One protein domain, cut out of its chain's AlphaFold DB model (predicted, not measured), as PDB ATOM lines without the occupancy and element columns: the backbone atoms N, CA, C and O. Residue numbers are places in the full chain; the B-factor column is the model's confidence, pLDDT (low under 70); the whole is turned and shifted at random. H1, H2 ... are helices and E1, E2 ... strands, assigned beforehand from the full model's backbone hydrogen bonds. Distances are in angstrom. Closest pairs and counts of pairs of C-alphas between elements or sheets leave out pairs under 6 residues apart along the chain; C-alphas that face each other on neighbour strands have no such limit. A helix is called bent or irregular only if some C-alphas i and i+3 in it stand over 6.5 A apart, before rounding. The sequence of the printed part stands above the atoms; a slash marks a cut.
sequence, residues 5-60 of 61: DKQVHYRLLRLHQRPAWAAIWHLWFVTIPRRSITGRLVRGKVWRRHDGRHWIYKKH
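AT A GLANCE: This is residues 5 to 60 of the 61 residues of an uncharacterized protein of Tardiphaga robiniae (UniProt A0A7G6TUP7). A small, strongly twisted sheet of three strands forms a head, its strands E1 and E2 sharply bent, and a tail of residues 5 to 16, mostly the helix H1, sticks out from it. The short helix H2 lies between tail and head and only grazes the sheet. The printed part has 56 residues with two named helices and three named strands, along the chain H1 H2 E1 E2 E3; the sheet's order is E1 - E2 - E3, antiparallel, and the class is mixed, helices and strands. The whole is loose, with a radius of gyration of the C-alphas of 14.7 A, and a rod of 46 by 19 by 17 A, to whose length the tail adds.

IN THESE COORDINATES: H1, residues 5 to 14, begins with C-alpha 5 at (-47.852, -28.441, 69.136) and is 14.5 A long. H2 is residues 20 to 23. E1, residues 26 to 35, spans 16.6 A and bends by 116 degrees at residue 32. E2, residues 41 to 50, spans 17.6 A and bends by 114 degrees at residue 44. E3, residues 55 to 59, spans 13.4 A and ends with C-alpha 59 at (-48.160, -60.405, 38.480).

HOW THE PARTS SIT: H1 is not on the sheet and is apart from H2. In H1 every O i to N i+4 pair is within hydrogen-bond range; H2 is too short for such a pair. The closest C-alphas of H2 and E2, those of Ala 23 and His 50, are 5.2 A apart. E1, E2 and E3 form a meander, each strand the antiparallel neighbour of the one before. In the hairpin E1 and E2, N 28 and O 46 are 2.8 A apart, within hydrogen-bond range. In the hairpin E2 and E3, N 47 and O 58 are within range at 2.8 A.

THE WHOLE: The C-alphas farthest apart are those of Asp 5 and Gly 44, 46.4 A. The printed part has no cut, and its four links between named elements are tight. Residues 5 to 21 have pLDDT under 70.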
ATOM      1  N   ASP A   5     -46.973 -28.499  70.314       57.34
ATOM      2  CA  ASP A   5     -47.852 -28.441  69.136       57.34
ATOM      3  C   ASP A   5     -47.261 -29.122  67.882       57.34
ATOM      4  O   ASP A   5     -47.918 -29.914  67.204       57.34
ATOM      5  N   LYS A   6     -45.956 -28.936  67.630       52.47
ATOM      6  CA  LYS A   6     -45.289 -29.524  66.455       52.47
ATOM      7  C   LYS A   6     -45.269 -31.057  66.491       52.47
ATOM      8  O   LYS A   6     -45.480 -31.692  65.462       52.47
ATOM      9  N   GLN A   7     -45.059 -31.673  67.660       58.22
ATOM     10  CA  GLN A   7     -45.039 -33.140  67.786       58.22
ATOM     11  C   GLN A   7     -46.406 -33.777  67.516       58.22
ATOM     12  O   GLN A   7     -46.471 -34.847  66.905       58.22
ATOM     13  N   VAL A   8     -47.490 -33.116  67.927       61.03
ATOM     14  CA  VAL A   8     -48.860 -33.564  67.648       61.03
ATOM     15  C   VAL A   8     -49.145 -33.478  66.152       61.03
ATOM     16  O   VAL A   8     -49.649 -34.443  65.583       61.03
ATOM     17  N   HIS A   9     -48.715 -32.405  65.482       57.38
ATOM     18  CA  HIS A   9     -48.861 -32.266  64.032       57.38
ATOM     19  C   HIS A   9     -48.129 -33.377  63.251       57.38
ATOM     20  O   HIS A   9     -48.715 -34.002  62.368       57.38
ATOM     21  N   TYR A  10     -46.886 -33.720  63.622       56.66
ATOM     22  CA  TYR A  10     -46.170 -34.845  62.997       56.66
ATOM     23  C   TYR A  10     -46.822 -36.209  63.286       56.66
ATOM     24  O   TYR A  10     -46.799 -37.096  62.429       56.66
ATOM     25  N   ARG A  11     -47.438 -36.397  64.463       57.56
ATOM     26  CA  ARG A  11     -48.231 -37.602  64.774       57.56
ATOM     27  C   ARG A  11     -49.522 -37.673  63.966       57.56
ATOM     28  O   ARG A  11     -49.841 -38.753  63.479       57.56
ATOM     29  N   LEU A  12     -50.220 -36.558  63.778       58.56
ATOM     30  CA  LEU A  12     -51.442 -36.485  62.975       58.56
ATOM     31  C   LEU A  12     -51.162 -36.709  61.481       58.56
ATOM     32  O   LEU A  12     -51.896 -37.446  60.835       58.56
ATOM     33  N   LEU A  13     -50.044 -36.202  60.949       56.81
ATOM     34  CA  LEU A  13     -49.581 -36.521  59.588       56.81
ATOM     35  C   LEU A  13     -49.199 -38.002  59.420       56.81
ATOM     36  O   LEU A  13     -49.377 -38.574  58.347       56.81
ATOM     37  N   ARG A  14     -48.698 -38.655  60.475       53.41
ATOM     38  CA  ARG A  14     -48.426 -40.104  60.479       53.41
ATOM     39  C   ARG A  14     -49.706 -40.939  60.645       53.41
ATOM     40  O   ARG A  14     -49.757 -42.074  60.180       53.41
ATOM     41  N   LEU A  15     -50.729 -40.354  61.270       54.94
ATOM     42  CA  LEU A  15     -52.103 -40.851  61.395       54.94
ATOM     43  C   LEU A  15     -53.012 -40.412  60.242       54.94
ATOM     44  O   LEU A  15     -54.206 -40.698  60.293       54.94
ATOM     45  N   HIS A  16     -52.478 -39.813  59.170       55.78
ATOM     46  CA  HIS A  16     -53.120 -39.862  57.858       55.78
ATOM     47  C   HIS A  16     -53.072 -41.327  57.410       55.78
ATOM     48  O   HIS A  16     -52.244 -41.751  56.599       55.78
ATOM     49  N   GLN A  17     -53.910 -42.126  58.071       58.28
ATOM     50  CA  GLN A  17     -54.101 -43.536  57.869       58.28
ATOM     51  C   GLN A  17     -54.555 -43.652  56.436       58.28
ATOM     52  O   GLN A  17     -55.710 -43.407  56.088       58.28
ATOM     53  N   ARG A  18     -53.586 -43.954  55.573       61.94
ATOM     54  CA  ARG A  18     -53.886 -44.364  54.218       61.94
ATOM     55  C   ARG A  18     -54.919 -45.469  54.363       61.94
ATOM     56  O   ARG A  18     -54.736 -46.357  55.200       61.94
ATOM     57  N   PRO A  19     -56.030 -45.345  53.642       65.50
ATOM     58  CA  PRO A  19     -57.214 -46.127  53.933       65.50
ATOM     59  C   PRO A  19     -56.862 -47.616  53.920       65.50
ATOM     60  O   PRO A  19     -56.046 -48.043  53.103       65.50
ATOM     61  N   ALA A  20     -57.438 -48.398  54.835       66.56
ATOM     62  CA  ALA A  20     -57.051 -49.794  55.075       66.56
ATOM     63  C   ALA A  20     -57.042 -50.662  53.797       66.56
ATOM     64  O   ALA A  20     -56.234 -51.583  53.678       66.56
ATOM     65  N   TRP A  21     -57.859 -50.314  52.794       68.56
ATOM     66  CA  TRP A  21     -57.859 -50.953  51.473       68.56
ATOM     67  C   TRP A  21     -56.515 -50.859  50.739       68.56
ATOM     68  O   TRP A  21     -56.189 -51.731  49.936       68.56
ATOM     69  N   ALA A  22     -55.714 -49.828  51.008       77.44
ATOM     70  CA  ALA A  22     -54.425 -49.623  50.366       77.44
ATOM     71  C   ALA A  22     -53.405 -50.684  50.800       77.44
ATOM     72  O   ALA A  22     -52.555 -51.060  49.998       77.44
ATOM     73  N   ALA A  23     -53.510 -51.211  52.024       79.75
ATOM     74  CA  ALA A  23     -52.633 -52.271  52.525       79.75
ATOM     75  C   ALA A  23     -52.986 -53.665  51.965       79.75
ATOM     76  O   ALA A  23     -52.157 -54.578  52.000       79.75
ATOM     77  N   ILE A  24     -54.196 -53.829  51.423       87.19
ATOM     78  CA  ILE A  24     -54.703 -55.098  50.898       87.19
ATOM     79  C   ILE A  24     -54.342 -55.224  49.413       87.19
ATOM     80  O   ILE A  24     -54.338 -54.250  48.653       87.19
ATOM     81  N   TRP A  25     -54.037 -56.449  48.985       89.81
ATOM     82  CA  TRP A  25     -53.862 -56.756  47.571       89.81
ATOM     83  C   TRP A  25     -55.187 -56.611  46.830       89.81
ATOM     84  O   TRP A  25     -56.139 -57.337  47.100       89.81
ATOM     85  N   HIS A  26     -55.224 -55.713  45.853       90.12
ATOM     86  CA  HIS A  26     -56.356 -55.569  44.946       90.12
ATOM     87  C   HIS A  26     -55.915 -55.753  43.501       90.12
ATOM     88  O   HIS A  26     -54.766 -55.484  43.133       90.12
ATOM     89  N   LEU A  27     -56.840 -56.245  42.684       92.12
ATOM     90  CA  LEU A  27     -56.610 -56.433  41.265       92.12
ATOM     91  C   LEU A  27     -56.660 -55.073  40.562       92.12
ATOM     92  O   LEU A  27     -57.575 -54.281  40.777       92.12
ATOM     93  N   TRP A  28     -55.671 -54.801  39.723       90.94
ATOM     94  CA  TRP A  28     -55.557 -53.567  38.957       90.94
ATOM     95  C   TRP A  28     -55.141 -53.866  37.520       90.94
ATOM     96  O   TRP A  28     -54.412 -54.824  37.277       90.94
ATOM     97  N   PHE A  29     -55.561 -53.038  36.565       93.38
ATOM     98  CA  PHE A  29     -55.107 -53.140  35.180       93.38
ATOM     99  C   PHE A  29     -54.012 -52.107  34.897       93.38
ATOM    100  O   PHE A  29     -54.231 -50.898  34.957       93.38
ATOM    101  N   VAL A  30     -52.802 -52.582  34.620       89.44
ATOM    102  CA  VAL A  30     -51.639 -51.756  34.289       89.44
ATOM    103  C   VAL A  30     -51.511 -51.649  32.773       89.44
ATOM    104  O   VAL A  30     -51.130 -52.607  32.103       89.44
ATOM    105  N   THR A  31     -51.810 -50.472  32.231       89.38
ATOM    106  CA  THR A  31     -51.658 -50.163  30.800       89.38
ATOM    107  C   THR A  31     -50.203 -49.869  30.427       89.38
ATOM    108  O   THR A  31     -49.714 -50.403  29.429       89.38
ATOM    109  N   ILE A  32     -49.507 -49.081  31.257       88.31
ATOM    110  CA  ILE A  32     -48.094 -48.693  31.109       88.31
ATOM    111  C   ILE A  32     -47.212 -49.637  31.941       88.31
ATOM    112  O   ILE A  32     -47.446 -49.721  33.147       88.31
ATOM    113  N   PRO A  33     -46.188 -50.301  31.367       88.44
ATOM    114  CA  PRO A  33     -45.335 -51.236  32.099       88.44
ATOM    115  C   PRO A  33     -44.793 -50.644  33.408       88.44
ATOM    116  O   PRO A  33     -44.161 -49.589  33.418       88.44
ATOM    117  N   ARG A  34     -45.036 -51.334  34.525       89.06
ATOM    118  CA  ARG A  34     -44.546 -50.952  35.862       89.06
ATOM    119  C   ARG A  34     -43.590 -52.011  36.388       89.06
ATOM    120  O   ARG A  34     -43.730 -53.189  36.074       89.06
ATOM    121  N   ARG A  35     -42.625 -51.603  37.212       90.81
ATOM    122  CA  ARG A  35     -41.687 -52.528  37.856       90.81
ATOM    123  C   ARG A  35     -42.380 -53.253  39.014       90.81
ATOM    124  O   ARG A  35     -42.975 -52.615  39.880       90.81
ATOM    125  N   SER A  36     -42.330 -54.580  39.004       90.06
ATOM    126  CA  SER A  36     -42.814 -55.429  40.089       90.06
ATOM    127  C   SER A  36     -41.840 -55.443  41.263       90.06
ATOM    128  O   SER A  36     -40.689 -55.020  41.146       90.06
ATOM    129  N   ILE A  37     -42.281 -56.030  42.378       86.69
ATOM    130  CA  ILE A  37     -41.414 -56.309  43.533       86.69
ATOM    131  C   ILE A  37     -40.213 -57.199  43.184       86.69
ATOM    132  O   ILE A  37     -39.152 -57.063  43.776       86.69
ATOM    133  N   THR A  38     -40.357 -58.082  42.193       86.00
ATOM    134  CA  THR A  38     -39.275 -58.949  41.704       86.00
ATOM    135  C   THR A  38     -38.377 -58.259  40.675       86.00
ATOM    136  O   THR A  38     -37.510 -58.895  40.086       86.00
ATOM    137  N   GLY A  39     -38.598 -56.970  40.406       86.94
ATOM    138  CA  GLY A  39     -37.818 -56.189  39.451       86.94
ATOM    139  C   GLY A  39     -38.197 -56.397  37.983       86.94
ATOM    140  O   GLY A  39     -37.613 -55.737  37.128       86.94
ATOM    141  N   ARG A  40     -39.182 -57.253  37.682       89.50
ATOM    142  CA  ARG A  40     -39.687 -57.506  36.323       89.50
ATOM    143  C   ARG A  40     -40.724 -56.462  35.914       89.50
ATOM    144  O   ARG A  40     -41.432 -55.920  36.757       89.50
ATOM    145  N   LEU A  41     -40.857 -56.202  34.619       91.44
ATOM    146  CA  LEU A  41     -41.948 -55.371  34.113       91.44
ATOM    147  C   LEU A  41     -43.261 -56.160  34.124       91.44
ATOM    148  O   LEU A  41     -43.313 -57.308  33.683       91.44
ATOM    149  N   VAL A  42     -44.323 -55.536  34.628       90.75
ATOM    150  CA  VAL A  42     -45.686 -56.070  34.609       90.75
ATOM    151  C   VAL A  42     -46.610 -55.144  33.823       90.75
ATOM    152  O   VAL A  42     -46.504 -53.920  33.905       90.75
ATOM    153  N   ARG A  43     -47.524 -55.754  33.066       92.19
ATOM    154  CA  ARG A  43     -48.583 -55.115  32.274       92.19
ATOM    155  C   ARG A  43     -49.830 -56.004  32.332       92.19
ATOM    156  O   ARG A  43     -49.706 -57.211  32.528       92.19
ATOM    157  N   GLY A  44     -51.012 -55.425  32.163       91.19
ATOM    158  CA  GLY A  44     -52.289 -56.137  32.225       91.19
ATOM    159  C   GLY A  44     -52.829 -56.252  33.651       91.19
ATOM    160  O   GLY A  44     -52.598 -55.367  34.474       91.19
ATOM    161  N   LYS A  45     -53.566 -57.326  33.950       93.56
ATOM    162  CA  LYS A  45     -54.092 -57.580  35.299       93.56
ATOM    163  C   LYS A  45     -52.937 -57.884  36.257       93.56
ATOM    164  O   LYS A  45     -52.135 -58.785  36.023       93.56
ATOM    165  N   VAL A  46     -52.841 -57.122  37.336       92.44
ATOM    166  CA  VAL A  46     -51.797 -57.248  38.354       92.44
ATOM    167  C   VAL A  46     -52.397 -57.086  39.737       92.44
ATOM    168  O   VAL A  46     -53.384 -56.381  39.927       92.44
ATOM    169  N   TRP A  47     -51.754 -57.689  40.721       92.50
ATOM    170  CA  TRP A  47     -51.994 -57.374  42.115       92.50
ATOM    171  C   TRP A  47     -51.228 -56.105  42.478       92.50
ATOM    172  O   TRP A  47     -50.023 -56.004  42.234       92.50
ATOM    173  N   ARG A  48     -51.923 -55.138  43.072       92.19
ATOM    174  CA  ARG A  48     -51.348 -53.893  43.573       92.19
ATOM    175  C   ARG A  48     -51.652 -53.763  45.063       92.19
ATOM    176  O   ARG A  48     -52.773 -54.026  45.485       92.19
ATOM    177  N   ARG A  49     -50.656 -53.361  45.851       90.44
ATOM    178  CA  ARG A  49     -50.824 -52.942  47.253       90.44
ATOM    179  C   ARG A  49     -49.905 -51.771  47.566       90.44
ATOM    180  O   ARG A  49     -48.923 -51.556  46.864       90.44
ATOM    181  N   HIS A  50     -50.187 -51.053  48.633       87.69
ATOM    182  CA  HIS A  50     -49.355 -49.991  49.166       87.69
ATOM    183  C   HIS A  50     -48.766 -50.443  50.506       87.69
ATOM    184  O   HIS A  50     -49.508 -50.801  51.414       87.69
ATOM    185  N   ASP A  51     -47.441 -50.428  50.649       83.06
ATOM    186  CA  ASP A  51     -46.759 -50.886  51.877       83.06
ATOM    187  C   ASP A  51     -46.577 -49.790  52.940       83.06
ATOM    188  O   ASP A  51     -45.998 -50.023  53.995       83.06
ATOM    189  N   GLY A  52     -47.065 -48.579  52.665       76.31
ATOM    190  CA  GLY A  52     -46.863 -47.408  53.521       76.31
ATOM    191  C   GLY A  52     -45.732 -46.494  53.051       76.31
ATOM    192  O   GLY A  52     -45.620 -45.371  53.540       76.31
ATOM    193  N   ARG A  53     -44.954 -46.894  52.045       81.00
ATOM    194  CA  ARG A  53     -43.944 -46.043  51.410       81.00
ATOM    195  C   ARG A  53     -44.139 -45.963  49.902       81.00
ATOM    196  O   ARG A  53     -44.089 -44.865  49.356       81.00
ATOM    197  N   HIS A  54     -44.407 -47.090  49.250       84.81
ATOM    198  CA  HIS A  54     -44.548 -47.175  47.804       84.81
ATOM    199  C   HIS A  54     -45.643 -48.165  47.379       84.81
ATOM    200  O   HIS A  54     -46.074 -49.050  48.122       84.81
ATOM    201  N   TRP A  55     -46.079 -48.025  46.127       87.38
ATOM    202  CA  TRP A  55     -46.924 -49.015  45.471       87.38
ATOM    203  C   TRP A  55     -46.098 -50.232  45.058       87.38
ATOM    204  O   TRP A  55     -45.143 -50.123  44.291       87.38
ATOM    205  N   ILE A  56     -46.511 -51.399  45.537       90.44
ATOM    206  CA  ILE A  56     -45.954 -52.698  45.189       90.44
ATOM    207  C   ILE A  56     -46.860 -53.358  44.155       90.44
ATOM    208  O   ILE A  56     -48.078 -53.442  44.334       90.44
ATOM    209  N   TYR A  57     -46.243 -53.885  43.100       91.44
ATOM    210  CA  TYR A  57     -46.920 -54.621  42.039       91.44
ATOM    211  C   TYR A  57     -46.449 -56.076  42.004       91.44
ATOM    212  O   TYR A  57     -45.251 -56.364  42.111       91.44
ATOM    213  N   LYS A  58     -47.393 -56.996  41.807       89.38
ATOM    214  CA  LYS A  58     -47.162 -58.429  41.607       89.38
ATOM    215  C   LYS A  58     -47.981 -58.897  40.405       89.38
ATOM    216  O   LYS A  58     -49.107 -58.451  40.204       89.38
ATOM    217  N   LYS A  59     -47.426 -59.799  39.597       87.50
ATOM    218  CA  LYS A  59     -48.160 -60.405  38.480       87.50
ATOM    219  C   LYS A  59     -49.385 -61.157  39.025       87.50
ATOM    220  O   LYS A  59     -49.258 -61.910  39.991       87.50
ATOM    221  N   HIS A  60     -50.555 -60.924  38.437       81.94
ATOM    222  CA  HIS A  60     -51.698 -61.817  38.607       81.94
ATOM    223  C   HIS A  60     -51.385 -63.054  37.756       81.94
ATOM    224  O   HIS A  60     -51.157 -62.901  36.556       81.94
TER     225      HIS A  60